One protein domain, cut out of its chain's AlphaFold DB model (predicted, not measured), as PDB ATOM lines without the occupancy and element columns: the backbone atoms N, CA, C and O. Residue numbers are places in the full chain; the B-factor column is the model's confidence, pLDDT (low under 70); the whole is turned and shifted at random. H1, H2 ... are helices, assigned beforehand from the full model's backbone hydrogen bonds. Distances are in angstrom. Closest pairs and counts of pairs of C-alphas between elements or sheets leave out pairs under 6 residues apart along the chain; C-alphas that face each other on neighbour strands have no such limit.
ATOM      1  N   ASN A   3     -13.368  33.224 -43.416       94.12
ATOM      2  CA  ASN A   3     -12.176  33.843 -42.840       94.12
ATOM      3  C   ASN A   3     -11.955  33.291 -41.430       94.12
ATOM      4  O   ASN A   3     -12.724  33.586 -40.524       94.12
ATOM      5  N   LEU A   4     -10.918  32.476 -41.289       94.12
ATOM      6  CA  LEU A   4     -10.434  31.884 -40.044       94.12
ATOM      7  C   LEU A   4      -9.079  32.485 -39.642       94.12
ATOM      8  O   LEU A   4      -8.398  31.918 -38.798       94.12
ATOM      9  N   GLY A   5      -8.659  33.587 -40.270       93.75
ATOM     10  CA  GLY A   5      -7.353  34.186 -40.027       93.75
ATOM     11  C   GLY A   5      -7.213  34.730 -38.606       93.75
ATOM     12  O   GLY A   5      -8.171  35.273 -38.058       93.75
ATOM     13  N   LYS A   6      -6.006  34.631 -38.036       96.38
ATOM     14  CA  LYS A   6      -5.682  35.070 -36.664       96.38
ATOM     15  C   LYS A   6      -6.496  34.366 -35.568       96.38
ATOM     16  O   LYS A   6      -6.709  34.927 -34.496       96.38
ATOM     17  N   VAL A   7      -6.960  33.142 -35.828       96.69
ATOM     18  CA  VAL A   7      -7.721  32.328 -34.867       96.69
ATOM     19  C   VAL A   7      -6.830  31.249 -34.244       96.69
ATOM     20  O   VAL A   7      -5.876  30.778 -34.862       96.69
ATOM     21  N   VAL A   8      -7.162  30.836 -33.017       98.06
ATOM     22  CA  VAL A   8      -6.570  29.667 -32.355       98.06
ATOM     23  C   VAL A   8      -7.632  28.581 -32.181       98.06
ATOM     24  O   VAL A   8      -8.621  28.777 -31.475       98.06
ATOM     25  N   PHE A   9      -7.417  27.422 -32.798       97.81
ATOM     26  CA  PHE A   9      -8.265  26.242 -32.652       97.81
ATOM     27  C   PHE A   9      -7.630  25.262 -31.667       97.81
ATOM     28  O   PHE A   9      -6.615  24.639 -31.968       97.81
ATOM     29  N   LYS A  10      -8.248  25.113 -30.489       97.94
ATOM     30  CA  LYS A  10      -7.772  24.208 -29.424       97.94
ATOM     31  C   LYS A  10      -8.216  22.754 -29.594       97.94
ATOM     32  O   LYS A  10      -7.627  21.838 -29.027       97.94
ATOM     33  N   LYS A  11      -9.311  22.545 -30.324       97.94
ATOM     34  CA  LYS A  11      -9.906  21.229 -30.580       97.94
ATOM     35  C   LYS A  11      -9.638  20.804 -32.014       97.94
ATOM     36  O   LYS A  11      -9.260  21.629 -32.842       97.94
ATOM     37  N   GLU A  12      -9.831  19.516 -32.273       97.94
ATOM     38  CA  GLU A  12      -9.764  18.957 -33.620       97.94
ATOM     39  C   GLU A  12     -10.759  19.663 -34.550       97.94
ATOM     40  O   GLU A  12     -11.868  20.021 -34.139       97.94
ATOM     41  N   VAL A  13     -10.337  19.904 -35.792       97.69
ATOM     42  CA  VAL A  13     -11.132  20.618 -36.794       97.69
ATOM     43  C   VAL A  13     -11.302  19.752 -38.037       97.69
ATOM     44  O   VAL A  13     -10.324  19.292 -38.626       97.69
ATOM     45  N   HIS A  14     -12.551  19.576 -38.468       97.62
ATOM     46  CA  HIS A  14     -12.902  18.756 -39.623       97.62
ATOM     47  C   HIS A  14     -13.505  19.612 -40.739       97.62
ATOM     48  O   HIS A  14     -14.587  20.176 -40.604       97.62
ATOM     49  N   PHE A  15     -12.802  19.661 -41.864       97.12
ATOM     50  CA  PHE A  15     -13.212  20.253 -43.136       97.12
ATOM     51  C   PHE A  15     -13.223  19.214 -44.267       97.12
ATOM     52  O   PHE A  15     -13.146  19.563 -45.448       97.12
ATOM     53  N   HIS A  16     -13.326  17.933 -43.912       97.62
ATOM     54  CA  HIS A  16     -13.379  16.831 -44.862       97.62
ATOM     55  C   HIS A  16     -14.465  17.064 -45.925       97.62
ATOM     56  O   HIS A  16     -15.593  17.437 -45.600       97.62
ATOM     57  N   GLY A  17     -14.117  16.893 -47.202       97.75
ATOM     58  CA  GLY A  17     -15.045  17.050 -48.329       97.75
ATOM     59  C   GLY A  17     -15.581  18.474 -48.541       97.75
ATOM     60  O   GLY A  17     -16.467  18.690 -49.374       97.75
ATOM     61  N   THR A  18     -15.092  19.465 -47.789       97.88
ATOM     62  CA  THR A  18     -15.669  20.813 -47.805       97.88
ATOM     63  C   THR A  18     -15.279  21.566 -49.075       97.88
ATOM     64  O   THR A  18     -14.117  21.606 -49.480       97.88
ATOM     65  N   LYS A  19     -16.261  22.226 -49.698       97.94
ATOM     66  CA  LYS A  19     -16.054  23.084 -50.871       97.94
ATOM     67  C   LYS A  19     -15.933  24.542 -50.435       97.94
ATOM     68  O   LYS A  19     -16.930  25.212 -50.174       97.94
ATOM     69  N   PHE A  20     -14.712  25.058 -50.396       96.50
ATOM     70  CA  PHE A  20     -14.437  26.455 -50.098       96.50
ATOM     71  C   PHE A  20     -14.483  27.293 -51.371       96.50
ATOM     72  O   PHE A  20     -13.736  27.044 -52.317       96.50
ATOM     73  N   ASN A  21     -15.316  28.340 -51.386       94.06
ATOM     74  CA  ASN A  21     -15.218  29.329 -52.458       94.06
ATOM     75  C   ASN A  21     -13.942  30.168 -52.291       94.06
ATOM     76  O   ASN A  21     -13.036  30.078 -53.103       94.06
ATOM     77  N   LYS A  22     -13.829  30.885 -51.167       91.38
ATOM     78  CA  LYS A  22     -12.641  31.648 -50.755       91.38
ATOM     79  C   LYS A  22     -12.356  31.370 -49.286       91.38
ATOM     80  O   LYS A  22     -13.287  31.493 -48.484       91.38
ATOM     81  N   VAL A  23     -11.108  31.034 -48.951       94.38
ATOM     82  CA  VAL A  23     -10.674  30.721 -47.581       94.38
ATOM     83  C   VAL A  23      -9.466  31.566 -47.169       94.38
ATOM     84  O   VAL A  23      -8.541  31.778 -47.958       94.38
ATOM     85  N   ILE A  24      -9.465  32.041 -45.925       96.56
ATOM     86  CA  ILE A  24      -8.319  32.713 -45.303       96.56
ATOM     87  C   ILE A  24      -8.042  32.043 -43.960       96.56
ATOM     88  O   ILE A  24      -8.864  32.124 -43.063       96.56
ATOM     89  N   ILE A  25      -6.892  31.389 -43.842       96.56
ATOM     90  CA  ILE A  25      -6.348  30.702 -42.654       96.56
ATOM     91  C   ILE A  25      -4.978  31.331 -42.319       96.56
ATOM     92  O   ILE A  25      -4.074  30.717 -41.762       96.56
ATOM     93  N   SER A  26      -4.768  32.590 -42.709       97.12
ATOM     94  CA  SER A  26      -3.501  33.272 -42.445       97.12
ATOM     95  C   SER A  26      -3.324  33.524 -40.946       97.12
ATOM     96  O   SER A  26      -4.285  33.897 -40.277       97.12
ATOM     97  N   GLU A  27      -2.111  33.352 -40.420       97.69
ATOM     98  CA  GLU A  27      -1.770  33.600 -39.006       97.69
ATOM     99  C   GLU A  27      -2.645  32.794 -38.026       97.69
ATOM    100  O   GLU A  27      -2.948  33.241 -36.925       97.69
ATOM    101  N   THR A  28      -3.116  31.618 -38.448       98.19
ATOM    102  CA  THR A  28      -4.008  30.760 -37.652       98.19
ATOM    103  C   THR A  28      -3.207  29.662 -36.964       98.19
ATOM    104  O   THR A  28      -2.357  29.043 -37.601       98.19
ATOM    105  N   ASN A  29      -3.492  29.391 -35.691       98.56
ATOM    106  CA  ASN A  29      -2.865  28.309 -34.935       98.56
ATOM    107  C   ASN A  29      -3.860  27.164 -34.703       98.56
ATOM    108  O   ASN A  29      -4.912  27.365 -34.097       98.56
ATOM    109  N   PHE A  30      -3.514  25.961 -35.148       98.56
ATOM    110  CA  PHE A  30      -4.237  24.731 -34.842       98.56
ATOM    111  C   PHE A  30      -3.436  23.917 -33.822       98.56
ATOM    112  O   PHE A  30      -2.402  23.314 -34.134       98.56
ATOM    113  N   GLU A  31      -3.926  23.896 -32.583       98.44
ATOM    114  CA  GLU A  31      -3.310  23.191 -31.448       98.44
ATOM    115  C   GLU A  31      -3.662  21.690 -31.415       98.44
ATOM    116  O   GLU A  31      -3.183  20.942 -30.564       98.44
ATOM    117  N   ASN A  32      -4.504  21.239 -32.347       98.31
ATOM    118  CA  ASN A  32      -4.924  19.851 -32.486       98.31
ATOM    119  C   ASN A  32      -4.996  19.443 -33.969       98.31
ATOM    120  O   ASN A  32      -4.699  20.251 -34.851       98.31
ATOM    121  N   LYS A  33      -5.354  18.183 -34.241       98.38
ATOM    122  CA  LYS A  33      -5.425  17.617 -35.593       98.38
ATOM    123  C   LYS A  33      -6.389  18.400 -36.485       98.38
ATOM    124  O   LYS A  33      -7.391  18.947 -36.017       98.38
ATOM    125  N   VAL A  34      -6.083  18.437 -37.780       98.38
ATOM    126  CA  VAL A  34      -6.935  19.099 -38.775       98.38
ATOM    127  C   VAL A  34      -7.115  18.216 -39.999       98.38
ATOM    128  O   VAL A  34      -6.144  17.720 -40.574       98.38
ATOM    129  N   ASP A  35      -8.365  18.053 -40.418       98.62
ATOM    130  CA  ASP A  35      -8.723  17.246 -41.579       98.62
ATOM    131  C   ASP A  35      -9.303  18.112 -42.702       98.62
ATOM    132  O   ASP A  35     -10.453  18.530 -42.632       98.62
ATOM    133  N   PHE A  36      -8.517  18.372 -43.747       98.50
ATOM    134  CA  PHE A  36      -8.965  18.991 -44.999       98.50
ATOM    135  C   PHE A  36      -9.113  17.965 -46.133       98.50
ATOM    136  O   PHE A  36      -9.229  18.356 -47.294       98.50
ATOM    137  N   SER A  37      -9.064  16.661 -45.844       98.62
ATOM    138  CA  SER A  37      -9.050  15.645 -46.897       98.62
ATOM    139  C   SER A  37     -10.276  15.750 -47.806       98.62
ATOM    140  O   SER A  37     -11.386  16.024 -47.346       98.62
ATOM    141  N   ASN A  38     -10.093  15.548 -49.111       98.56
ATOM    142  CA  ASN A  38     -11.152  15.678 -50.125       98.56
ATOM    143  C   ASN A  38     -11.771  17.086 -50.259       98.56
ATOM    144  O   ASN A  38     -12.820  17.246 -50.886       98.56
ATOM    145  N   ALA A  39     -11.170  18.123 -49.664       98.44
ATOM    146  CA  ALA A  39     -11.649  19.491 -49.822       98.44
ATOM    147  C   ALA A  39     -11.400  20.034 -51.241       98.44
ATOM    148  O   ALA A  39     -10.480  19.626 -51.951       98.44
ATOM    149  N   ILE A  40     -12.206  21.021 -51.639       98.56
ATOM    150  CA  ILE A  40     -12.058  21.736 -52.912       98.56
ATOM    151  C   ILE A  40     -11.959  23.231 -52.632       98.56
ATOM    152  O   ILE A  40     -12.870  23.810 -52.039       98.56
ATOM    153  N   PHE A  41     -10.900  23.877 -53.112       98.25
ATOM    154  CA  PHE A  41     -10.703  25.326 -53.024       98.25
ATOM    155  C   PHE A  41     -10.888  25.950 -54.409       98.25
ATOM    156  O   PHE A  41     -10.048  25.777 -55.292       98.25
ATOM    157  N   LYS A  42     -12.008  26.657 -54.615       98.00
ATOM    158  CA  LYS A  42     -12.362  27.240 -55.923       98.00
ATOM    159  C   LYS A  42     -11.534  28.483 -56.257       98.00
ATOM    160  O   LYS A  42     -11.079  28.632 -57.387       98.00
ATOM    161  N   GLU A  43     -11.342  29.370 -55.287       97.81
ATOM    162  CA  GLU A  43     -10.488  30.554 -55.404       97.81
ATOM    163  C   GLU A  43      -9.172  30.374 -54.635       97.81
ATOM    164  O   GLU A  43      -8.819  29.282 -54.190       97.81
ATOM    165  N   LYS A  44      -8.407  31.464 -54.503       96.88
ATOM    166  CA  LYS A  44      -7.121  31.479 -53.805       96.88
ATOM    167  C   LYS A  44      -7.284  30.981 -52.365       96.88
ATOM    168  O   LYS A  44      -8.116  31.503 -51.619       96.88
ATOM    169  N   ALA A  45      -6.443  30.028 -51.969       97.38
ATOM    170  CA  ALA A  45      -6.399  29.502 -50.610       97.38
ATOM    171  C   ALA A  45      -5.193  30.074 -49.857       97.38
ATOM    172  O   ALA A  45      -4.048  29.962 -50.307       97.38
ATOM    173  N   HIS A  46      -5.443  30.727 -48.724       97.69
ATOM    174  CA  HIS A  46      -4.408  31.417 -47.955       97.69
ATOM    175  C   HIS A  46      -4.168  30.728 -46.611       97.69
ATOM    176  O   HIS A  46      -4.991  30.858 -45.720       97.69
ATOM    177  N   PHE A  47      -3.022  30.070 -46.451       98.06
ATOM    178  CA  PHE A  47      -2.554  29.436 -45.209       98.06
ATOM    179  C   PHE A  47      -1.311  30.146 -44.643       98.06
ATOM    180  O   PHE A  47      -0.507  29.559 -43.931       98.06
ATOM    181  N   ARG A  48      -1.086  31.412 -45.014       97.88
ATOM    182  CA  ARG A  48       0.191  32.097 -44.754       97.88
ATOM    183  C   ARG A  48       0.443  32.265 -43.261       97.88
ATOM    184  O   ARG A  48      -0.436  32.751 -42.566       97.88
ATOM    185  N   ASN A  49       1.648  31.967 -42.787       98.31
ATOM    186  CA  ASN A  49       1.991  32.022 -41.359       98.31
ATOM    187  C   ASN A  49       1.070  31.154 -40.470       98.31
ATOM    188  O   ASN A  49       0.923  31.445 -39.285       98.31
ATOM    189  N   ALA A  50       0.387  30.144 -41.025       98.50
ATOM    190  CA  ALA A  50      -0.383  29.213 -40.211       98.50
ATOM    191  C   ALA A  50       0.561  28.274 -39.447       98.50
ATOM    192  O   ALA A  50       1.645  27.936 -39.927       98.50
ATOM    193  N   ILE A  51       0.139  27.849 -38.261       98.69
ATOM    194  CA  ILE A  51       0.869  26.903 -37.421       98.69
ATOM    195  C   ILE A  51      -0.026  25.692 -37.195       98.69
ATOM    196  O   ILE A  51      -1.137  25.818 -36.685       98.69
ATOM    197  N   PHE A  52       0.479  24.518 -37.552       98.62
ATOM    198  CA  PHE A  52      -0.156  23.235 -37.295       98.62
ATOM    199  C   PHE A  52       0.723  22.435 -36.341       98.62
ATOM    200  O   PHE A  52       1.867  22.104 -36.654       98.62
ATOM    201  N   THR A  53       0.204  22.166 -35.146       98.31
ATOM    202  CA  THR A  53       0.983  21.539 -34.063       98.31
ATOM    203  C   THR A  53       0.869  20.013 -34.008       98.31
ATOM    204  O   THR A  53       1.654  19.379 -33.305       98.31
ATOM    205  N   LYS A  54      -0.113  19.441 -34.714       98.38
ATOM    206  CA  LYS A  54      -0.442  18.008 -34.794       98.38
ATOM    207  C   LYS A  54      -0.706  17.613 -36.244       98.38
ATOM    208  O   LYS A  54      -0.717  18.482 -37.114       98.38
ATOM    209  N   ASP A  55      -0.940  16.319 -36.472       97.06
ATOM    210  CA  ASP A  55      -1.198  15.753 -37.798       97.06
ATOM    211  C   ASP A  55      -2.196  16.578 -38.622       97.06
ATOM    212  O   ASP A  55      -3.294  16.908 -38.155       97.06
ATOM    213  N   VAL A  56      -1.843  16.834 -39.884       98.44
ATOM    214  CA  VAL A  56      -2.720  17.507 -40.848       98.44
ATOM    215  C   VAL A  56      -2.954  16.620 -42.061       98.44
ATOM    216  O   VAL A  56      -2.019  16.198 -42.748       98.44
ATOM    217  N   LYS A  57      -4.227  16.381 -42.377       98.75
ATOM    218  CA  LYS A  57      -4.624  15.711 -43.615       98.75
ATOM    219  C   LYS A  57      -4.955  16.750 -44.677       98.75
ATOM    220  O   LYS A  57      -5.982  17.417 -44.599       98.75
ATOM    221  N   LEU A  58      -4.078  16.875 -45.664       98.62
ATOM    222  CA  LEU A  58      -4.239  17.702 -46.859       98.62
ATOM    223  C   LEU A  58      -4.244  16.824 -48.123       98.62
ATOM    224  O   LEU A  58      -3.726  17.243 -49.153       98.62
ATOM    225  N   ASN A  59      -4.769  15.598 -48.029       98.69
ATOM    226  CA  ASN A  59      -4.784  14.627 -49.123       98.69
ATOM    227  C   ASN A  59      -6.067  14.695 -49.956       98.69
ATOM    228  O   ASN A  59      -7.128  15.062 -49.444       98.69
ATOM    229  N   ASN A  60      -5.970  14.309 -51.227       98.56
ATOM    230  CA  ASN A  60      -7.084  14.309 -52.180       98.56
ATOM    231  C   ASN A  60      -7.721  15.700 -52.346       98.56
ATOM    232  O   ASN A  60      -8.923  15.821 -52.579       98.56
ATOM    233  N   ILE A  61      -6.942  16.771 -52.174       98.56
ATOM    234  CA  ILE A  61      -7.452  18.136 -52.295       98.56
ATOM    235  C   ILE A  61      -7.349  18.609 -53.739       98.56
ATOM    236  O   ILE A  61      -6.346  18.385 -54.411       98.56
ATOM    237  N   LEU A  62      -8.357  19.359 -54.183       98.69
ATOM    238  CA  LEU A  62      -8.300  20.113 -55.430       98.69
ATOM    239  C   LEU A  62      -8.191  21.618 -55.151       98.69
ATOM    240  O   LEU A  62      -9.142  22.248 -54.677       98.69
ATOM    241  N   PHE A  63      -7.046  22.213 -55.486       98.62
ATOM    242  CA  PHE A  63      -6.851  23.663 -55.518       98.62
ATOM    243  C   PHE A  63      -7.032  24.183 -56.951       98.62
ATOM    244  O   PHE A  63      -6.088  24.181 -57.736       98.62
ATOM    245  N   ASN A  64      -8.227  24.692 -57.285       98.50
ATOM    246  CA  ASN A  64      -8.535  25.250 -58.617       98.50
ATOM    247  C   ASN A  64      -7.818  26.583 -58.906       98.50
ATOM    248  O   ASN A  64      -7.822  27.082 -60.033       98.50
ATOM    249  N   ASN A  65      -7.235  27.202 -57.880       98.12
ATOM    250  CA  ASN A  65      -6.521  28.470 -57.961       98.12
ATOM    251  C   ASN A  65      -5.252  28.416 -57.095       98.12
ATOM    252  O   ASN A  65      -4.935  27.390 -56.499       98.12
ATOM    253  N   ASN A  66      -4.511  29.522 -57.016       98.12
ATOM    254  CA  ASN A  66      -3.246  29.564 -56.288       98.12
ATOM    255  C   ASN A  66      -3.421  29.203 -54.802       98.12
ATOM    256  O   ASN A  66      -4.268  29.780 -54.110       98.12
ATOM    257  N   ALA A  67      -2.546  28.337 -54.301       98.31
ATOM    258  CA  ALA A  67      -2.475  27.952 -52.897       98.31
ATOM    259  C   ALA A  67      -1.217  28.541 -52.249       98.31
ATOM    260  O   ALA A  67      -0.107  28.421 -52.776       98.31
ATOM    261  N   TYR A  68      -1.383  29.208 -51.108       98.44
ATOM    262  CA  TYR A  68      -0.306  29.930 -50.434       98.44
ATOM    263  C   TYR A  68      -0.057  29.377 -49.030       98.44
ATOM    264  O   TYR A  68      -0.765  29.750 -48.098       98.44
ATOM    265  N   PHE A  69       1.008  28.594 -48.883       98.50
ATOM    266  CA  PHE A  69       1.555  28.061 -47.630       98.50
ATOM    267  C   PHE A  69       2.813  28.821 -47.170       98.50
ATOM    268  O   PHE A  69       3.624  28.297 -46.408       98.50
ATOM    269  N   LYS A  70       2.991  30.070 -47.615       98.38
ATOM    270  CA  LYS A  70       4.147  30.902 -47.250       98.38
ATOM    271  C   LYS A  70       4.318  30.981 -45.725       98.38
ATOM    272  O   LYS A  70       3.362  31.352 -45.044       98.38
ATOM    273  N   ASN A  71       5.524  30.705 -45.224       98.31
ATOM    274  CA  ASN A  71       5.874  30.717 -43.795       98.31
ATOM    275  C   ASN A  71       4.995  29.799 -42.917       98.31
ATOM    276  O   ASN A  71       4.811  30.074 -41.733       98.31
ATOM    277  N   THR A  72       4.378  28.763 -43.487       98.50
ATOM    278  CA  THR A  72       3.571  27.817 -42.698       98.50
ATOM    279  C   THR A  72       4.491  26.903 -41.904       98.50
ATOM    280  O   THR A  72       5.485  26.421 -42.446       98.50
ATOM    281  N   LEU A  73       4.148  26.640 -40.646       98.50
ATOM    282  CA  LEU A  73       4.861  25.703 -39.786       98.50
ATOM    283  C   LEU A  73       4.022  24.442 -39.570       98.50
ATOM    284  O   LEU A  73       2.954  24.507 -38.962       98.50
ATOM    285  N   PHE A  74       4.532  23.300 -40.023       98.44
ATOM    286  CA  PHE A  74       3.997  21.974 -39.736       98.44
ATOM    287  C   PHE A  74       4.929  21.281 -38.734       98.44
ATOM    288  O   PHE A  74       6.014  20.828 -39.102       98.44
ATOM    289  N   LYS A  75       4.523  21.230 -37.458       97.81
ATOM    290  CA  LYS A  75       5.323  20.611 -36.380       97.81
ATOM    291  C   LYS A  75       5.220  19.085 -36.336       97.81
ATOM    292  O   LYS A  75       6.043  18.418 -35.717       97.81
ATOM    293  N   ASP A  76       4.184  18.539 -36.964       96.62
ATOM    294  CA  ASP A  76       3.908  17.104 -37.012       96.62
ATOM    295  C   ASP A  76       3.663  16.644 -38.457       96.62
ATOM    296  O   ASP A  76       3.795  17.428 -39.402       96.62
ATOM    297  N   PHE A  77       3.327  15.367 -38.640       96.94
ATOM    298  CA  PHE A  77       3.103  14.776 -39.954       96.94
ATOM    299  C   PHE A  77       2.044  15.530 -40.776       96.94
ATOM    300  O   PHE A  77       0.947  15.841 -40.308       96.94
ATOM    301  N   VAL A  78       2.343  15.751 -42.057       97.94
ATOM    302  CA  VAL A  78       1.384  16.296 -43.021       97.94
ATOM    303  C   VAL A  78       1.293  15.413 -44.256       97.94
ATOM    304  O   VAL A  78       2.301  14.978 -44.822       97.94
ATOM    305  N   ASN A  79       0.056  15.140 -44.668       98.56
ATOM    306  CA  ASN A  79      -0.237  14.334 -45.842       98.56
ATOM    307  C   ASN A  79      -0.765  15.200 -46.985       98.56
ATOM    308  O   ASN A  79      -1.902  15.644 -46.900       98.56
ATOM    309  N   PHE A  80       0.016  15.393 -48.045       98.75
ATOM    310  CA  PHE A  80      -0.401  16.024 -49.302       98.75
ATOM    311  C   PHE A  80      -0.664  14.998 -50.417       98.75
ATOM    312  O   PHE A  80      -0.690  15.373 -51.590       98.75
ATOM    313  N   SER A  81      -0.821  13.711 -50.085       98.62
ATOM    314  CA  SER A  81      -1.002  12.682 -51.107       98.62
ATOM    315  C   SER A  81      -2.208  12.960 -51.999       98.62
ATOM    316  O   SER A  81      -3.244  13.413 -51.516       98.62
ATOM    317  N   GLU A  82      -2.083  12.684 -53.294       98.56
ATOM    318  CA  GLU A  82      -3.171  12.828 -54.278       98.56
ATOM    319  C   GLU A  82      -3.748  14.254 -54.383       98.56
ATOM    320  O   GLU A  82      -4.860  14.458 -54.869       98.56
ATOM    321  N   THR A  83      -3.012  15.264 -53.916       98.75
ATOM    322  CA  THR A  83      -3.448  16.658 -54.009       98.75
ATOM    323  C   THR A  83      -3.059  17.267 -55.346       98.75
ATOM    324  O   THR A  83      -1.924  17.144 -55.806       98.75
ATOM    325  N   ASN A  84      -4.012  17.965 -55.956       98.69
ATOM    326  CA  ASN A  84      -3.867  18.618 -57.246       98.69
ATOM    327  C   ASN A  84      -3.868  20.146 -57.094       98.69
ATOM    328  O   ASN A  84      -4.830  20.749 -56.603       98.69
ATOM    329  N   PHE A  85      -2.784  20.771 -57.552       98.62
ATOM    330  CA  PHE A  85      -2.645  22.215 -57.698       98.62
ATOM    331  C   PHE A  85      -2.807  22.621 -59.170       98.62
ATOM    332  O   PHE A  85      -1.850  22.574 -59.946       98.62
ATOM    333  N   GLU A  86      -3.998  23.103 -59.540       98.38
ATOM    334  CA  GLU A  86      -4.304  23.540 -60.916       98.38
ATOM    335  C   GLU A  86      -3.547  24.812 -61.325       98.38
ATOM    336  O   GLU A  86      -3.330  25.090 -62.507       98.38
ATOM    337  N   LYS A  87      -3.158  25.623 -60.336       98.00
ATOM    338  CA  LYS A  87      -2.370  26.851 -60.506       98.00
ATOM    339  C   LYS A  87      -1.148  26.826 -59.585       98.00
ATOM    340  O   LYS A  87      -0.634  25.764 -59.250       98.00
ATOM    341  N   ASN A  88      -0.620  27.991 -59.216       97.31
ATOM    342  CA  ASN A  88       0.655  28.064 -58.511       97.31
ATOM    343  C   ASN A  88       0.518  27.608 -57.051       97.31
ATOM    344  O   ASN A  88      -0.358  28.088 -56.326       97.31
ATOM    345  N   ALA A  89       1.443  26.761 -56.606       98.06
ATOM    346  CA  ALA A  89       1.594  26.353 -55.217       98.06
ATOM    347  C   ALA A  89       2.824  27.042 -54.616       98.06
ATOM    348  O   ALA A  89       3.933  26.942 -55.145       98.06
ATOM    349  N   ASN A  90       2.636  27.783 -53.525       98.06
ATOM    350  CA  ASN A  90       3.705  28.553 -52.897       98.06
ATOM    351  C   ASN A  90       3.953  28.080 -51.461       98.06
ATOM    352  O   ASN A  90       3.174  28.403 -50.566       98.06
ATOM    353  N   PHE A  91       5.069  27.384 -51.268       98.06
ATOM    354  CA  PHE A  91       5.607  26.893 -49.999       98.06
ATOM    355  C   PHE A  91       6.836  27.691 -49.545       98.06
ATOM    356  O   PHE A  91       7.648  27.190 -48.777       98.06
ATOM    357  N   TYR A  92       6.996  28.934 -50.008       96.88
ATOM    358  CA  TYR A  92       8.147  29.760 -49.650       96.88
ATOM    359  C   TYR A  92       8.326  29.836 -48.128       96.88
ATOM    360  O   TYR A  92       7.416  30.282 -47.420       96.88
ATOM    361  N   SER A  93       9.502  29.433 -47.639       96.94
ATOM    362  CA  SER A  93       9.828  29.366 -46.204       96.94
ATOM    363  C   SER A  93       8.855  28.529 -45.356       96.94
ATOM    364  O   SER A  93       8.705  28.781 -44.161       96.94
ATOM    365  N   ALA A  94       8.154  27.559 -45.952       98.19
ATOM    366  CA  ALA A  94       7.384  26.579 -45.191       98.19
ATOM    367  C   ALA A  94       8.334  25.638 -44.438       98.19
ATOM    368  O   ALA A  94       9.356  25.223 -44.978       98.19
ATOM    369  N   ASN A  95       8.005  25.287 -43.199       97.94
ATOM    370  CA  ASN A  95       8.823  24.406 -42.375       97.94
ATOM    371  C   ASN A  95       8.059  23.121 -42.044       97.94
ATOM    372  O   ASN A  95       6.953  23.187 -41.506       97.94
ATOM    373  N   PHE A  96       8.664  21.978 -42.357       97.94
ATOM    374  CA  PHE A  96       8.167  20.637 -42.080       97.94
ATOM    375  C   PHE A  96       9.119  19.950 -41.091       97.94
ATOM    376  O   PHE A  96      10.203  19.511 -41.473       97.94
ATOM    377  N   GLU A  97       8.720  19.847 -39.819       96.38
ATOM    378  CA  GLU A  97       9.556  19.260 -38.751       96.38
ATOM    379  C   GLU A  97       9.521  17.716 -38.726       96.38
ATOM    380  O   GLU A  97      10.268  17.077 -37.980       96.38
ATOM    381  N   LYS A  98       8.638  17.101 -39.524       96.25
ATOM    382  CA  LYS A  98       8.481  15.646 -39.685       96.25
ATOM    383  C   LYS A  98       8.420  15.258 -41.166       96.25
ATOM    384  O   LYS A  98       8.145  16.123 -42.002       96.25
ATOM    385  N   PRO A  99       8.640  13.969 -41.511       96.44
ATOM    386  CA  PRO A  99       8.466  13.484 -42.876       96.44
ATOM    387  C   PRO A  99       7.115  13.890 -43.471       96.44
ATOM    388  O   PRO A  99       6.078  13.720 -42.839       96.44
ATOM    389  N   VAL A 100       7.125  14.411 -44.695       97.19
ATOM    390  CA  VAL A 100       5.927  14.869 -45.415       97.19
ATOM    391  C   VAL A 100       5.612  13.921 -46.561       97.19
ATOM    392  O   VAL A 100       6.504  13.533 -47.315       97.19
ATOM    393  N   ASN A 101       4.340  13.536 -46.689       98.12
ATOM    394  CA  ASN A 101       3.907  12.674 -47.782       98.12
ATOM    395  C   ASN A 101       3.418  13.503 -48.977       98.12
ATOM    396  O   ASN A 101       2.449  14.248 -48.855       98.12
ATOM    397  N   PHE A 102       4.065  13.318 -50.125       98.38
ATOM    398  CA  PHE A 102       3.721  13.941 -51.405       98.38
ATOM    399  C   PHE A 102       3.327  12.901 -52.473       98.38
ATOM    400  O   PHE A 102       3.376  13.206 -53.662       98.38
ATOM    401  N   SER A 103       3.006  11.659 -52.094       98.25
ATOM    402  CA  SER A 103       2.696  10.592 -53.056       98.25
ATOM    403  C   SER A 103       1.565  10.992 -54.005       98.25
ATOM    404  O   SER A 103       0.557  11.558 -53.582       98.25
ATOM    405  N   SER A 104       1.721  10.732 -55.305       98.25
ATOM    406  CA  SER A 104       0.726  11.104 -56.325       98.25
ATOM    407  C   SER A 104       0.320  12.593 -56.332       98.25
ATOM    408  O   SER A 104      -0.780  12.931 -56.763       98.25
ATOM    409  N   ILE A 105       1.181  13.502 -55.853       98.38
ATOM    410  CA  ILE A 105       0.932  14.948 -55.928       98.38
ATOM    411  C   ILE A 105       1.006  15.449 -57.377       98.38
ATOM    412  O   ILE A 105       1.871  15.034 -58.152       98.38
ATOM    413  N   ILE A 106       0.131  16.387 -57.737       98.25
ATOM    414  CA  ILE A 106       0.068  16.966 -59.083       98.25
ATOM    415  C   ILE A 106       0.243  18.484 -59.005       98.25
ATOM    416  O   ILE A 106      -0.463  19.175 -58.268       98.25
ATOM    417  N   PHE A 107       1.170  19.010 -59.809       97.50
ATOM    418  CA  PHE A 107       1.377  20.445 -60.002       97.50
ATOM    419  C   PHE A 107       1.184  20.806 -61.477       97.50
ATOM    420  O   PHE A 107       2.078  20.582 -62.292       97.50
ATOM    421  N   ASN A 108       0.044  21.411 -61.812       96.12
ATOM    422  CA  ASN A 108      -0.216  21.930 -63.162       96.12
ATOM    423  C   ASN A 108       0.329  23.361 -63.335       96.12
ATOM    424  O   ASN A 108       0.587  23.811 -64.452       96.12
ATOM    425  N   GLY A 109       0.525  24.088 -62.227       92.56
ATOM    426  CA  GLY A 109       1.136  25.419 -62.192       92.56
ATOM    427  C   GLY A 109       2.601  25.436 -61.738       92.56
ATOM    428  O   GLY A 109       3.303  24.427 -61.728       92.56
ATOM    429  N   ALA A 110       3.096  26.621 -61.366       93.31
ATOM    430  CA  ALA A 110       4.437  26.762 -60.803       93.31
ATOM    431  C   ALA A 110       4.474  26.346 -59.324       93.31
ATOM    432  O   ALA A 110       3.623  26.759 -58.533       93.31
ATOM    433  N   LEU A 111       5.508  25.595 -58.947       96.12
ATOM    434  CA  LEU A 111       5.842  25.273 -57.564       96.12
ATOM    435  C   LEU A 111       6.964  26.201 -57.086       96.12
ATOM    436  O   LEU A 111       8.047  26.213 -57.664       96.12
ATOM    437  N   ASN A 112       6.714  26.963 -56.022       95.31
ATOM    438  CA  ASN A 112       7.757  27.686 -55.297       95.31
ATOM    439  C   ASN A 112       8.014  26.988 -53.959       95.31
ATOM    440  O   ASN A 112       7.154  27.036 -53.079       95.31
ATOM    441  N   PHE A 113       9.185  26.371 -53.821       94.88
ATOM    442  CA  PHE A 113       9.634  25.672 -52.612       94.88
ATOM    443  C   PHE A 113      10.889  26.320 -51.992       94.88
ATOM    444  O   PHE A 113      11.522  25.745 -51.114       94.88
ATOM    445  N   VAL A 114      11.230  27.543 -52.417       92.12
ATOM    446  CA  VAL A 114      12.450  28.239 -51.986       92.12
ATOM    447  C   VAL A 114      12.423  28.496 -50.478       92.12
ATOM    448  O   VAL A 114      11.418  28.971 -49.935       92.12
ATOM    449  N   ASN A 115      13.550  28.229 -49.813       92.69
ATOM    450  CA  ASN A 115      13.738  28.330 -48.358       92.69
ATOM    451  C   ASN A 115      12.806  27.435 -47.530       92.69
ATOM    452  O   ASN A 115      12.761  27.582 -46.306       92.69
ATOM    453  N   ALA A 116      12.038  26.544 -48.159       94.62
ATOM    454  CA  ALA A 116      11.283  25.560 -47.412       94.62
ATOM    455  C   ALA A 116      12.245  24.553 -46.771       94.62
ATOM    456  O   ALA A 116      13.285  24.219 -47.338       94.62
ATOM    457  N   LYS A 117      11.899  24.078 -45.579       93.25
ATOM    458  CA  LYS A 117      12.722  23.149 -44.804       93.25
ATOM    459  C   LYS A 117      11.993  21.831 -44.640       93.25
ATOM    460  O   LYS A 117      10.861  21.813 -44.166       93.25
ATOM    461  N   THR A 118      12.651  20.745 -45.019       89.69
ATOM    462  CA  THR A 118      12.202  19.365 -44.787       89.69
ATOM    463  C   THR A 118      13.371  18.597 -44.173       89.69
ATOM    464  O   THR A 118      13.942  17.696 -44.791       89.69
ATOM    465  N   ASP A 119      13.795  19.039 -42.991       75.06
ATOM    466  CA  ASP A 119      15.025  18.582 -42.347       75.06
ATOM    467  C   ASP A 119      14.710  17.402 -41.427       75.06
ATOM    468  O   ASP A 119      14.498  17.557 -40.229       75.06
ATOM    469  N   PHE A 120      14.651  16.210 -42.011       91.81
ATOM    470  CA  PHE A 120      14.643  14.956 -41.271       91.81
ATOM    471  C   PHE A 120      15.747  14.042 -41.795       91.81
ATOM    472  O   PHE A 120      16.102  14.036 -42.977       91.81
ATOM    473  N   THR A 121      16.309  13.260 -40.890       93.62
ATOM    474  CA  THR A 121      17.367  12.297 -41.173       93.62
ATOM    475  C   THR A 121      16.797  10.996 -41.735       93.62
ATOM    476  O   THR A 121      15.610  10.687 -41.596       93.62
ATOM    477  N   TYR A 122      17.668  10.182 -42.337       94.81
ATOM    478  CA  TYR A 122      17.324   8.817 -42.738       94.81
ATOM    479  C   TYR A 122      16.717   8.007 -41.579       94.81
ATOM    480  O   TYR A 122      15.720   7.311 -41.769       94.81
ATOM    481  N   ASP A 123      17.287   8.111 -40.375       95.56
ATOM    482  CA  ASP A 123      16.835   7.337 -39.215       95.56
ATOM    483  C   ASP A 123      15.474   7.818 -38.699       95.56
ATOM    484  O   ASP A 123      14.634   7.000 -38.320       95.56
ATOM    485  N   GLU A 124      15.209   9.127 -38.751       96.44
ATOM    486  CA  GLU A 124      13.889   9.686 -38.445       96.44
ATOM    487  C   GLU A 124      12.831   9.233 -39.453       96.44
ATOM    488  O   GLU A 124      11.749   8.817 -39.038       96.44
ATOM    489  N   LEU A 125      13.143   9.235 -40.754       96.94
ATOM    490  CA  LEU A 125      12.249   8.707 -41.790       96.94
ATOM    491  C   LEU A 125      11.976   7.212 -41.580       96.94
ATOM    492  O   LEU A 125      10.825   6.775 -41.603       96.94
ATOM    493  N   LYS A 126      13.026   6.426 -41.328       97.19
ATOM    494  CA  LYS A 126      12.933   4.987 -41.063       97.19
ATOM    495  C   LYS A 126      12.047   4.692 -39.864       97.19
ATOM    496  O   LYS A 126      11.175   3.827 -39.941       97.19
ATOM    497  N   LYS A 127      12.278   5.398 -38.755       97.00
ATOM    498  CA  LYS A 127      11.487   5.267 -37.533       97.00
ATOM    499  C   LYS A 127      10.033   5.648 -37.794       97.00
ATOM    500  O   LYS A 127       9.147   4.870 -37.473       97.00
ATOM    501  N   PHE A 128       9.802   6.778 -38.459       96.38
ATOM    502  CA  PHE A 128       8.462   7.239 -38.811       96.38
ATOM    503  C   PHE A 128       7.678   6.195 -39.621       96.38
ATOM    504  O   PHE A 128       6.533   5.884 -39.294       96.38
ATOM    505  N   ILE A 129       8.299   5.615 -40.655       96.94
ATOM    506  CA  ILE A 129       7.672   4.580 -41.487       96.94
ATOM    507  C   ILE A 129       7.362   3.330 -40.659       96.94
ATOM    508  O   ILE A 129       6.257   2.799 -40.755       96.94
ATOM    509  N   LYS A 130       8.299   2.874 -39.821       95.94
ATOM    510  CA  LYS A 130       8.092   1.708 -38.949       95.94
ATOM    511  C   LYS A 130       6.951   1.913 -37.956       95.94
ATOM    512  O   LYS A 130       6.098   1.031 -37.833       95.94
ATOM    513  N   ASP A 131       6.919   3.069 -37.300       94.50
ATOM    514  CA  ASP A 131       5.907   3.422 -36.304       94.50
ATOM    515  C   ASP A 131       4.516   3.479 -36.958       94.50
ATOM    516  O   ASP A 131       3.571   2.849 -36.480       94.50
ATOM    517  N   LYS A 132       4.398   4.146 -38.115       91.94
ATOM    518  CA  LYS A 132       3.131   4.273 -38.853       91.94
ATOM    519  C   LYS A 132       2.637   2.946 -39.436       91.94
ATOM    520  O   LYS A 132       1.431   2.711 -39.503       91.94
ATOM    521  N   SER A 133       3.556   2.069 -39.829       92.06
ATOM    522  CA  SER A 133       3.255   0.744 -40.379       92.06
ATOM    523  C   SER A 133       3.125  -0.347 -39.316       92.06
ATOM    524  O   SER A 133       3.037  -1.524 -39.671       92.06
ATOM    525  N   THR A 134       3.131   0.013 -38.025       91.56
ATOM    526  CA  THR A 134       3.067  -0.926 -36.890       91.56
ATOM    527  C   THR A 134       4.076  -2.073 -37.021       91.56
ATOM    528  O   THR A 134       3.746  -3.230 -36.767       91.56
ATOM    529  N   ASN A 135       5.289  -1.773 -37.501       84.44
ATOM    530  CA  ASN A 135       6.360  -2.734 -37.803       84.44
ATOM    531  C   ASN A 135       6.012  -3.863 -38.800       84.44
ATOM    532  O   ASN A 135       6.763  -4.830 -38.917       84.44
ATOM    533  N   ASN A 136       4.918  -3.755 -39.558       92.62
ATOM    534  CA  ASN A 136       4.607  -4.701 -40.627       92.62
ATOM    535  C   ASN A 136       5.479  -4.401 -41.861       92.62
ATOM    536  O   ASN A 136       5.384  -3.319 -42.437       92.62
ATOM    537  N   ILE A 137       6.303  -5.369 -42.276       91.81
ATOM    538  CA  ILE A 137       7.291  -5.196 -43.356       91.81
ATOM    539  C   ILE A 137       6.632  -4.827 -44.691       91.81
ATOM    540  O   ILE A 137       7.128  -3.943 -45.383       91.81
ATOM    541  N   GLU A 138       5.505  -5.445 -45.052       92.81
ATOM    542  CA  GLU A 138       4.819  -5.151 -46.318       92.81
ATOM    543  C   GLU A 138       4.273  -3.722 -46.339       92.81
ATOM    544  O   GLU A 138       4.475  -3.001 -47.316       92.81
ATOM    545  N   LYS A 139       3.678  -3.277 -45.224       94.25
ATOM    546  CA  LYS A 139       3.239  -1.883 -45.058       94.25
ATOM    547  C   LYS A 139       4.413  -0.902 -45.039       94.25
ATOM    548  O   LYS A 139       4.295   0.207 -45.550       94.25
ATOM    549  N   CYS A 140       5.556  -1.281 -44.464       95.62
ATOM    550  CA  CYS A 140       6.775  -0.473 -44.530       95.62
ATOM    551  C   CYS A 140       7.246  -0.297 -45.977       95.62
ATOM    552  O   CYS A 140       7.574   0.822 -46.366       95.62
ATOM    553  N   ILE A 141       7.245  -1.368 -46.779       95.50
ATOM    554  CA  ILE A 141       7.622  -1.312 -48.199       95.50
ATOM    555  C   ILE A 141       6.656  -0.407 -48.968       95.50
ATOM    556  O   ILE A 141       7.112   0.496 -49.668       95.50
ATOM    557  N   SER A 142       5.341  -0.590 -48.809       95.88
ATOM    558  CA  SER A 142       4.352   0.241 -49.507       95.88
ATOM    559  C   SER A 142       4.473   1.717 -49.114       95.88
ATOM    560  O   SER A 142       4.609   2.565 -49.989       95.88
ATOM    561  N   ALA A 143       4.556   2.023 -47.815       96.75
ATOM    562  CA  ALA A 143       4.726   3.395 -47.335       96.75
ATOM    563  C   ALA A 143       6.037   4.026 -47.836       96.75
ATOM    564  O   ALA A 143       6.063   5.197 -48.204       96.75
ATOM    565  N   THR A 144       7.128   3.255 -47.883       97.50
ATOM    566  CA  THR A 144       8.412   3.725 -48.425       97.50
ATOM    567  C   THR A 144       8.299   4.064 -49.910       97.50
ATOM    568  O   THR A 144       8.830   5.086 -50.346       97.50
ATOM    569  N   ASN A 145       7.580   3.244 -50.682       97.56
ATOM    570  CA  ASN A 145       7.325   3.497 -52.098       97.56
ATOM    571  C   ASN A 145       6.474   4.754 -52.314       97.56
ATOM    572  O   ASN A 145       6.792   5.535 -53.207       97.56
ATOM    573  N   ASP A 146       5.473   5.000 -51.466       97.81
ATOM    574  CA  ASP A 146       4.658   6.220 -51.517       97.81
ATOM    575  C   ASP A 146       5.511   7.474 -51.267       97.81
ATOM    576  O   ASP A 146       5.483   8.426 -52.051       97.81
ATOM    577  N   PHE A 147       6.348   7.463 -50.220       98.12
ATOM    578  CA  PHE A 147       7.290   8.559 -49.970       98.12
ATOM    579  C   PHE A 147       8.254   8.756 -51.144       98.12
ATOM    580  O   PHE A 147       8.482   9.886 -51.580       98.12
ATOM    581  N   ARG A 148       8.807   7.660 -51.680       98.12
ATOM    582  CA  ARG A 148       9.716   7.694 -52.831       98.12
ATOM    583  C   ARG A 148       9.055   8.323 -54.054       98.12
ATOM    584  O   ARG A 148       9.680   9.151 -54.716       98.12
ATOM    585  N   ASP A 149       7.812   7.946 -54.345       98.44
ATOM    586  CA  ASP A 149       7.021   8.518 -55.431       98.44
ATOM    587  C   ASP A 149       6.841  10.028 -55.254       98.44
ATOM    588  O   ASP A 149       7.164  10.802 -56.158       98.44
ATOM    589  N   GLY A 150       6.437  10.459 -54.058       98.12
ATOM    590  CA  GLY A 150       6.264  11.875 -53.753       98.12
ATOM    591  C   GLY A 150       7.547  12.688 -53.921       98.12
ATOM    592  O   GLY A 150       7.542  13.736 -54.570       98.12
ATOM    593  N   PHE A 151       8.678  12.197 -53.409       97.81
ATOM    594  CA  PHE A 151       9.965  12.884 -53.564       97.81
ATOM    595  C   PHE A 151      10.434  12.919 -55.022       97.81
ATOM    596  O   PHE A 151      10.928  13.949 -55.484       97.81
ATOM    597  N   ARG A 152      10.203  11.848 -55.789       98.06
ATOM    598  CA  ARG A 152      10.463  11.813 -57.234       98.06
ATOM    599  C   ARG A 152       9.641  12.871 -57.981       98.06
ATOM    600  O   ARG A 152      10.194  13.559 -58.841       98.06
ATOM    601  N   LEU A 153       8.353  13.020 -57.661       98.00
ATOM    602  CA  LEU A 153       7.459  14.017 -58.267       98.00
ATOM    603  C   LEU A 153       7.861  15.455 -57.906       98.00
ATOM    604  O   LEU A 153       7.916  16.316 -58.789       98.00
ATOM    605  N   MET A 154       8.210  15.708 -56.640       97.38
ATOM    606  CA  MET A 154       8.730  17.004 -56.186       97.38
ATOM    607  C   MET A 154      10.027  17.371 -56.913       97.38
ATOM    608  O   MET A 154      10.120  18.445 -57.510       97.38
ATOM    609  N   LYS A 155      10.995  16.445 -56.954       96.25
ATOM    610  CA  LYS A 155      12.259  16.594 -57.690       96.25
ATOM    611  C   LYS A 155      12.016  16.938 -59.160       96.25
ATOM    612  O   LYS A 155      12.598  17.888 -59.676       96.25
ATOM    613  N   HIS A 156      11.159  16.172 -59.836       96.06
ATOM    614  CA  HIS A 156      10.842  16.379 -61.249       96.06
ATOM    615  C   HIS A 156      10.236  17.769 -61.498       96.06
ATOM    616  O   HIS A 156      10.698  18.501 -62.372       96.06
ATOM    617  N   THR A 157       9.254  18.164 -60.687       95.88
ATOM    618  CA  THR A 157       8.597  19.474 -60.801       95.88
ATOM    619  C   THR A 157       9.581  20.630 -60.598       95.88
ATOM    620  O   THR A 157       9.548  21.600 -61.356       95.88
ATOM    621  N   LEU A 158      10.480  20.531 -59.614       94.81
ATOM    622  CA  LEU A 158      11.477  21.567 -59.317       94.81
ATOM    623  C   LEU A 158      12.543  21.686 -60.415       94.81
ATOM    624  O   LEU A 158      12.855  22.798 -60.847       94.81
ATOM    625  N   ASN A 159      13.032  20.556 -60.936       93.81
ATOM    626  CA  ASN A 159      13.976  20.536 -62.057       93.81
ATOM    627  C   ASN A 159      13.391  21.186 -63.314       93.81
ATOM    628  O   ASN A 159      14.046  22.021 -63.935       93.81
ATOM    629  N   ASN A 160      12.133  20.886 -63.647       90.62
ATOM    630  CA  ASN A 160      11.463  21.459 -64.820       90.62
ATOM    631  C   ASN A 160      11.272  22.983 -64.735       90.62
ATOM    632  O   ASN A 160      10.943  23.624 -65.732       90.62
ATOM    633  N   LYS A 161      11.453  23.578 -63.550       84.00
ATOM    634  CA  LYS A 161      11.383  25.026 -63.317       84.00
ATOM    635  C   LYS A 161      12.759  25.663 -63.079       84.00
ATOM    636  O   LYS A 161      12.815  26.826 -62.694       84.00
ATOM    637  N   GLY A 162      13.851  24.928 -63.310       86.56
ATOM    638  CA  GLY A 162      15.223  25.425 -63.156       86.56
ATOM    639  C   GLY A 162      15.700  25.536 -61.704       86.56
ATOM    640  O   GLY A 162      16.726  26.160 -61.449       86.56
ATOM    641  N   ASN A 163      14.986  24.938 -60.746       88.19
ATOM    642  CA  ASN A 163      15.351  24.976 -59.332       88.19
ATOM    643  C   ASN A 163      16.141  23.720 -58.928       88.19
ATOM    644  O   ASN A 163      15.644  22.839 -58.226       88.19
ATOM    645  N   ALA A 164      17.380  23.632 -59.419       89.00
ATOM    646  CA  ALA A 164      18.245  22.469 -59.219       89.00
ATOM    647  C   ALA A 164      18.657  22.261 -57.749       89.00
ATOM    648  O   ALA A 164      18.848  21.123 -57.318       89.00
ATOM    649  N   LEU A 165      18.772  23.346 -56.973       87.38
ATOM    650  CA  LEU A 165      19.165  23.281 -55.564       87.38
ATOM    651  C   LEU A 165      18.097  22.564 -54.729       87.38
ATOM    652  O   LEU A 165      18.398  21.559 -54.085       87.38
ATOM    653  N   ASP A 166      16.841  23.019 -54.807       89.75
ATOM    654  CA  ASP A 166      15.740  22.386 -54.074       89.75
ATOM    655  C   ASP A 166      15.437  20.984 -54.633       89.75
ATOM    656  O   ASP A 166      15.076  20.076 -53.888       89.75
ATOM    657  N   ALA A 167      15.636  20.747 -55.935       93.25
ATOM    658  CA  ALA A 167      15.485  19.410 -56.512       93.25
ATOM    659  C   ALA A 167      16.519  18.402 -55.971       93.25
ATOM    660  O   ALA A 167      16.185  17.231 -55.780       93.25
ATOM    661  N   SER A 168      17.751  18.840 -55.686       91.44
ATOM    662  CA  SER A 168      18.805  17.999 -55.097       91.44
ATOM    663  C   SER A 168      18.420  17.477 -53.707       91.44
ATOM    664  O   SER A 168      18.630  16.300 -53.402       91.44
ATOM    665  N   LEU A 169      17.752  18.305 -52.895       91.62
ATOM    666  CA  LEU A 169      17.188  17.898 -51.603       91.62
ATOM    667  C   LEU A 169      16.243  16.698 -51.764       91.62
ATOM    668  O   LEU A 169      16.409  15.676 -51.096       91.62
ATOM    669  N   PHE A 170      15.277  16.793 -52.682       94.88
ATOM    670  CA  PHE A 170      14.321  15.711 -52.935       94.88
ATOM    671  C   PHE A 170      14.961  14.492 -53.596       94.88
ATOM    672  O   PHE A 170      14.514  13.371 -53.360       94.88
ATOM    673  N   HIS A 171      16.034  14.675 -54.365       95.06
ATOM    674  CA  HIS A 171      16.817  13.555 -54.874       95.06
ATOM    675  C   HIS A 171      17.484  12.757 -53.745       95.06
ATOM    676  O   HIS A 171      17.403  11.529 -53.743       95.06
ATOM    677  N   ARG A 172      18.072  13.426 -52.745       94.75
ATOM    678  CA  ARG A 172      18.601  12.754 -51.545       94.75
ATOM    679  C   ARG A 172      17.508  11.976 -50.810       94.75
ATOM    680  O   ARG A 172      17.723  10.819 -50.456       94.75
ATOM    681  N   LEU A 173      16.337  12.582 -50.604       95.56
ATOM    682  CA  LEU A 173      15.211  11.927 -49.925       95.56
ATOM    683  C   LEU A 173      14.683  10.708 -50.705       95.56
ATOM    684  O   LEU A 173      14.366   9.680 -50.113       95.56
ATOM    685  N   GLU A 174      14.641  10.783 -52.036       96.75
ATOM    686  CA  GLU A 174      14.308   9.645 -52.901       96.75
ATOM    687  C   GLU A 174      15.298   8.479 -52.722       96.75
ATOM    688  O   GLU A 174      14.880   7.317 -52.682       96.75
ATOM    689  N   LEU A 175      16.595   8.772 -52.580       96.62
ATOM    690  CA  LEU A 175      17.634   7.766 -52.338       96.62
ATOM    691  C   LEU A 175      17.529   7.141 -50.943       96.62
ATOM    692  O   LEU A 175      17.670   5.923 -50.830       96.62
ATOM    693  N   TYR A 176      17.185   7.923 -49.911       96.81
ATOM    694  CA  TYR A 176      16.859   7.375 -48.589       96.81
ATOM    695  C   TYR A 176      15.717   6.359 -48.675       96.81
ATOM    696  O   TYR A 176      15.832   5.259 -48.132       96.81
ATOM    697  N   CYS A 177      14.640   6.685 -49.399       97.44
ATOM    698  CA  CYS A 177      13.547   5.738 -49.604       97.44
ATOM    699  C   CYS A 177      14.005   4.499 -50.377       97.44
ATOM    700  O   CYS A 177      13.600   3.395 -50.030       97.44
ATOM    701  N   LYS A 178      14.871   4.640 -51.389       97.00
ATOM    702  CA  LYS A 178      15.381   3.473 -52.121       97.00
ATOM    703  C   LYS A 178      16.231   2.555 -51.234       97.00
ATOM    704  O   LYS A 178      16.105   1.337 -51.335       97.00
ATOM    705  N   GLU A 179      17.063   3.120 -50.361       96.88
ATOM    706  CA  GLU A 179      17.838   2.351 -49.378       96.88
ATOM    707  C   GLU A 179      16.905   1.613 -48.400       96.88
ATOM    708  O   GLU A 179      17.087   0.419 -48.165       96.88
ATOM    709  N   LEU A 180      15.860   2.279 -47.890       96.75
ATOM    710  CA  LEU A 180      14.854   1.667 -47.009       96.75
ATOM    711  C   LEU A 180      14.045   0.559 -47.694       96.75
ATOM    712  O   LEU A 180      13.816  -0.490 -47.097       96.75
ATOM    713  N   GLU A 181      13.638   0.769 -48.947       95.69
ATOM    714  CA  GLU A 181      12.917  -0.209 -49.771       95.69
ATOM    715  C   GLU A 181      13.715  -1.519 -49.854       95.69
ATOM    716  O   GLU A 181      13.175  -2.599 -49.601       95.69
ATOM    717  N   LEU A 182      15.019  -1.426 -50.141       94.69
ATOM    718  CA  LEU A 182      15.915  -2.581 -50.208       94.69
ATOM    719  C   LEU A 182      16.130  -3.232 -48.837       94.69
ATOM    720  O   LEU A 182      16.107  -4.458 -48.737       94.69
ATOM    721  N   GLU A 183      16.308  -2.434 -47.783       94.12
ATOM    722  CA  GLU A 183      16.512  -2.941 -46.424       94.12
ATOM    723  C   GLU A 183      15.293  -3.738 -45.926       94.12
ATOM    724  O   GLU A 183      15.444  -4.845 -45.404       94.12
ATOM    725  N   PHE A 184      14.077  -3.226 -46.145       93.31
ATOM    726  CA  PHE A 184      12.845  -3.938 -45.799       93.31
ATOM    727  C   PHE A 184      12.619  -5.175 -46.673       93.31
ATOM    728  O   PHE A 184      12.210  -6.213 -46.154       93.31
ATOM    729  N   THR A 185      12.929  -5.095 -47.971       91.56
ATOM    730  CA  THR A 185      12.802  -6.233 -48.895       91.56
ATOM    731  C   THR A 185      13.713  -7.390 -48.477       91.56
ATOM    732  O   THR A 185      13.250  -8.516 -48.342       91.56
ATOM    733  N   LEU A 186      14.990  -7.117 -48.184       89.75
ATOM    734  CA  LEU A 186      15.946  -8.141 -47.747       89.75
ATOM    735  C   LEU A 186      15.625  -8.716 -46.358       89.75
ATOM    736  O   LEU A 186      15.973  -9.869 -46.086       89.75
ATOM    737  N   GLY A 187      14.971  -7.927 -45.496       83.62
ATOM    738  CA  GLY A 187      14.487  -8.360 -44.184       83.62
ATOM    739  C   GLY A 187      13.261  -9.278 -44.241       83.62
ATOM    740  O   GLY A 187      13.116 -10.131 -43.366       83.62
ATOM    741  N   LYS A 188      12.409  -9.153 -45.271       79.25
ATOM    742  CA  LYS A 188      11.208  -9.989 -45.458       79.25
ATOM    743  C   LYS A 188      11.550 -11.478 -45.563       79.25
ATOM    744  O   LYS A 188      10.915 -12.299 -44.913       79.25
ATOM    745  N   ASP A 189      12.603 -11.814 -46.303       61.41
ATOM    746  CA  ASP A 189      12.980 -13.203 -46.605       61.41
ATOM    747  C   ASP A 189      13.715 -13.923 -45.456       61.41
ATOM    748  O   ASP A 189      14.030 -15.107 -45.561       61.41
ATOM    749  N   GLY A 190      14.061 -13.214 -44.374       54.97
ATOM    750  CA  GLY A 190      14.731 -13.782 -43.196       54.97
ATOM    751  C   GLY A 190      13.781 -14.217 -42.074       54.97
ATOM    752  O   GLY A 190      14.218 -14.876 -41.134       54.97
ATOM    753  N   GLY A 191      12.499 -13.843 -42.150       43.44
ATOM    754  CA  GLY A 191      11.480 -14.168 -41.156       43.44
ATOM    755  C   GLY A 191      10.446 -15.140 -41.716       43.44
ATOM    756  O   GLY A 191       9.879 -14.902 -42.775       43.44
ATOM    757  N   LYS A 209      15.673  -9.457 -60.037       66.94
ATOM    758  CA  LYS A 209      17.030  -9.097 -59.642       66.94
ATOM    759  C   LYS A 209      17.497 -10.073 -58.554       66.94
ATOM    760  O   LYS A 209      16.747 -10.335 -57.613       66.94
ATOM    761  N   ASN A 210      18.691 -10.649 -58.694       83.81
ATOM    762  CA  ASN A 210      19.192 -11.643 -57.740       83.81
ATOM    763  C   ASN A 210      19.379 -11.015 -56.345       83.81
ATOM    764  O   ASN A 210      19.743  -9.845 -56.229       83.81
ATOM    765  N   ARG A 211      19.194 -11.791 -55.262       83.56
ATOM    766  CA  ARG A 211      19.320 -11.289 -53.872       83.56
ATOM    767  C   ARG A 211      20.687 -10.654 -53.586       83.56
ATOM    768  O   ARG A 211      20.765  -9.670 -52.858       83.56
ATOM    769  N   ILE A 212      21.746 -11.194 -54.192       85.88
ATOM    770  CA  ILE A 212      23.109 -10.653 -54.099       85.88
ATOM    771  C   ILE A 212      23.176  -9.256 -54.717       85.88
ATOM    772  O   ILE A 212      23.750  -8.356 -54.120       85.88
ATOM    773  N   GLU A 213      22.550  -9.043 -55.874       88.88
ATOM    774  CA  GLU A 213      22.543  -7.729 -56.517       88.88
ATOM    775  C   GLU A 213      21.769  -6.698 -55.681       88.88
ATOM    776  O   GLU A 213      22.235  -5.576 -55.524       88.88
ATOM    777  N   LEU A 214      20.634  -7.078 -55.078       89.12
ATOM    778  CA  LEU A 214      19.896  -6.205 -54.150       89.12
ATOM    779  C   LEU A 214      20.726  -5.850 -52.908       89.12
ATOM    780  O   LEU A 214      20.683  -4.720 -52.423       89.12
ATOM    781  N   PHE A 215      21.493  -6.810 -52.394       90.50
ATOM    782  CA  PHE A 215      22.401  -6.596 -51.272       90.50
ATOM    783  C   PHE A 215      23.576  -5.675 -51.639       90.50
ATOM    784  O   PHE A 215      23.901  -4.769 -50.872       90.50
ATOM    785  N   LEU A 216      24.174  -5.848 -52.822       90.81
ATOM    786  CA  LEU A 216      25.230  -4.967 -53.331       90.81
ATOM    787  C   LEU A 216      24.715  -3.543 -53.583       90.81
ATOM    788  O   LEU A 216      25.389  -2.580 -53.209       90.81
ATOM    789  N   ASP A 217      23.511  -3.394 -54.141       92.69
ATOM    790  CA  ASP A 217      22.847  -2.093 -54.278       92.69
ATOM    791  C   ASP A 217      22.659  -1.423 -52.904       92.69
ATOM    792  O   ASP A 217      22.951  -0.236 -52.745       92.69
ATOM    793  N   LEU A 218      22.206  -2.181 -51.894       93.69
ATOM    794  CA  LEU A 218      22.015  -1.674 -50.534       93.69
ATOM    795  C   LEU A 218      23.340  -1.211 -49.914       93.69
ATOM    796  O   LEU A 218      23.396  -0.123 -49.342       93.69
ATOM    797  N   ILE A 219      24.410  -2.003 -50.044       91.81
ATOM    798  CA  ILE A 219      25.753  -1.610 -49.586       91.81
ATOM    799  C   ILE A 219      26.197  -0.331 -50.289       91.81
ATOM    800  O   ILE A 219      26.704   0.576 -49.631       91.81
ATOM    801  N   THR A 220      25.983  -0.244 -51.602       91.25
ATOM    802  CA  THR A 220      26.360   0.925 -52.401       91.25
ATOM    803  C   THR A 220      25.653   2.176 -51.891       91.25
ATOM    804  O   THR A 220      26.307   3.182 -51.625       91.25
ATOM    805  N   LEU A 221      24.336   2.111 -51.676       93.56
ATOM    806  CA  LEU A 221      23.562   3.234 -51.143       93.56
ATOM    807  C   LEU A 221      23.984   3.605 -49.719       93.56
ATOM    808  O   LEU A 221      24.181   4.785 -49.437       93.56
ATOM    809  N   LYS A 222      24.206   2.613 -48.853       93.69
ATOM    810  CA  LYS A 222      24.631   2.833 -47.466       93.69
ATOM    811  C   LYS A 222      26.014   3.473 -47.384       93.69
ATOM    812  O   LYS A 222      26.218   4.407 -46.607       93.69
ATOM    813  N   LEU A 223      26.959   3.002 -48.201       89.44
ATOM    814  CA  LEU A 223      28.273   3.620 -48.346       89.44
ATOM    815  C   LEU A 223      28.099   5.060 -48.815       89.44
ATOM    816  O   LEU A 223      28.570   5.977 -48.157       89.44
ATOM    817  N   TYR A 224      27.340   5.265 -49.885       89.56
ATOM    818  CA  TYR A 224      27.121   6.571 -50.488       89.56
ATOM    819  C   TYR A 224      26.445   7.585 -49.534       89.56
ATOM    820  O   TYR A 224      26.823   8.761 -49.508       89.56
ATOM    821  N   ARG A 225      25.519   7.145 -48.669       93.06
ATOM    822  CA  ARG A 225      24.934   7.950 -47.580       93.06
ATOM    823  C   ARG A 225      25.958   8.289 -46.496       93.06
ATOM    824  O   ARG A 225      26.075   9.446 -46.092       93.06
ATOM    825  N   ASN A 226      26.731   7.309 -46.036       88.12
ATOM    826  CA  ASN A 226      27.714   7.530 -44.975       88.12
ATOM    827  C   ASN A 226      28.889   8.407 -45.427       88.12
ATOM    828  O   ASN A 226      29.385   9.206 -44.635       88.12
ATOM    829  N   THR A 227      29.303   8.297 -46.689       86.62
ATOM    830  CA  THR A 227      30.476   8.996 -47.229       86.62
ATOM    831  C   THR A 227      30.159  10.344 -47.854       86.62
ATOM    832  O   THR A 227      31.056  11.164 -47.974       86.62
ATOM    833  N   SER A 228      28.915  10.611 -48.258       85.50
ATOM    834  CA  SER A 228      28.586  11.870 -48.947       85.50
ATOM    835  C   SER A 228      27.228  12.467 -48.597       85.50
ATOM    836  O   SER A 228      26.887  13.539 -49.096       85.50
ATOM    837  N   ASP A 229      26.444  11.783 -47.760       84.88
ATOM    838  CA  ASP A 229      25.025  12.073 -47.556       84.88
ATOM    839  C   ASP A 229      24.274  12.249 -48.890       84.88
ATOM    840  O   ASP A 229      23.552  13.223 -49.105       84.88
ATOM    841  N   HIS A 230      24.543  11.332 -49.826       83.06
ATOM    842  CA  HIS A 230      24.106  11.392 -51.221       83.06
ATOM    843  C   HIS A 230      24.423  12.735 -51.915       83.06
ATOM    844  O   HIS A 230      23.520  13.455 -52.333       83.06
ATOM    845  N   HIS A 231      25.711  13.080 -52.021       78.25
ATOM    846  CA  HIS A 231      26.257  14.329 -52.594       78.25
ATOM    847  C   HIS A 231      25.972  15.638 -51.838       78.25
ATOM    848  O   HIS A 231      26.464  16.686 -52.254       78.25
ATOM    849  N   THR A 232      25.233  15.626 -50.729       80.81
ATOM    850  CA  THR A 232      24.862  16.882 -50.051       80.81
ATOM    851  C   THR A 232      25.876  17.365 -49.011       80.81
ATOM    852  O   THR A 232      25.839  18.535 -48.632       80.81
TER     853      THR A 232
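Overview. This is residues 3 to 191 and 209 to 232 of the 365 residues of the protein "Pentapeptide repeat-containing protein" of Campylobacter concisus (UniProt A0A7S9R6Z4). Residues 3 to 118 wind in stacked turns, a solenoid tied by short parallel pairings, from residues 8 to 9 with 29 to 30 through 95 to 96 with 117 to 118. The hairpin of H2 and H3 covers its last turns, H1 makes a corner with H2 at residues 140 to 144, and H4 packs on residues 175 to 186 of H3. The 213 printed residues have four named helices, H1 to H4, and no named strand: all helix, though these hold only 77 residues. The whole is compact, with a radius of gyration of the C-alphas of 18.0 A and spans of 58 by 38 by 24 A.

Arrangement. H1, residues 122 to 132, touches residues 140 to 144 of H2, residues 137 to 159, at a steep tilt of 51 degrees; the closest C-alphas, of Ile 129 and Cys 140, are 6.0 A apart. H2 and H3, residues 164 to 188, form a helical hairpin at a shallow tilt of 17 degrees, with the closest C-alphas, of Lys 155 and Ala 167, 4.4 A apart. Residues 175 to 186 of H3 touch H4, residues 211 to 228, at a steep tilt of 39 degrees; the closest C-alphas, of Glu 179 and Leu 218, are 5.9 A apart. Every O i to N i+4 pair is within hydrogen-bond range in H1, H2 and H4, and 19 of 21 in H3.

Along the chain. H1 begins at C-alpha 122 (17.324, 8.817, -42.738); H2 is 32.5 A long, H3 36.0 A and H4 25.4 A, ending at C-alpha 228 (28.586, 11.870, -48.947).

Size, cuts and confidence. The C-alphas farthest apart, of Asn 3 and Ile 212, are 57.9 A apart. Residues 192 to 208 are not printed, and C-alphas 191 and 209 are 20.0 A apart across this cut. Residues 189 to 191 and 209 have pLDDT under 70.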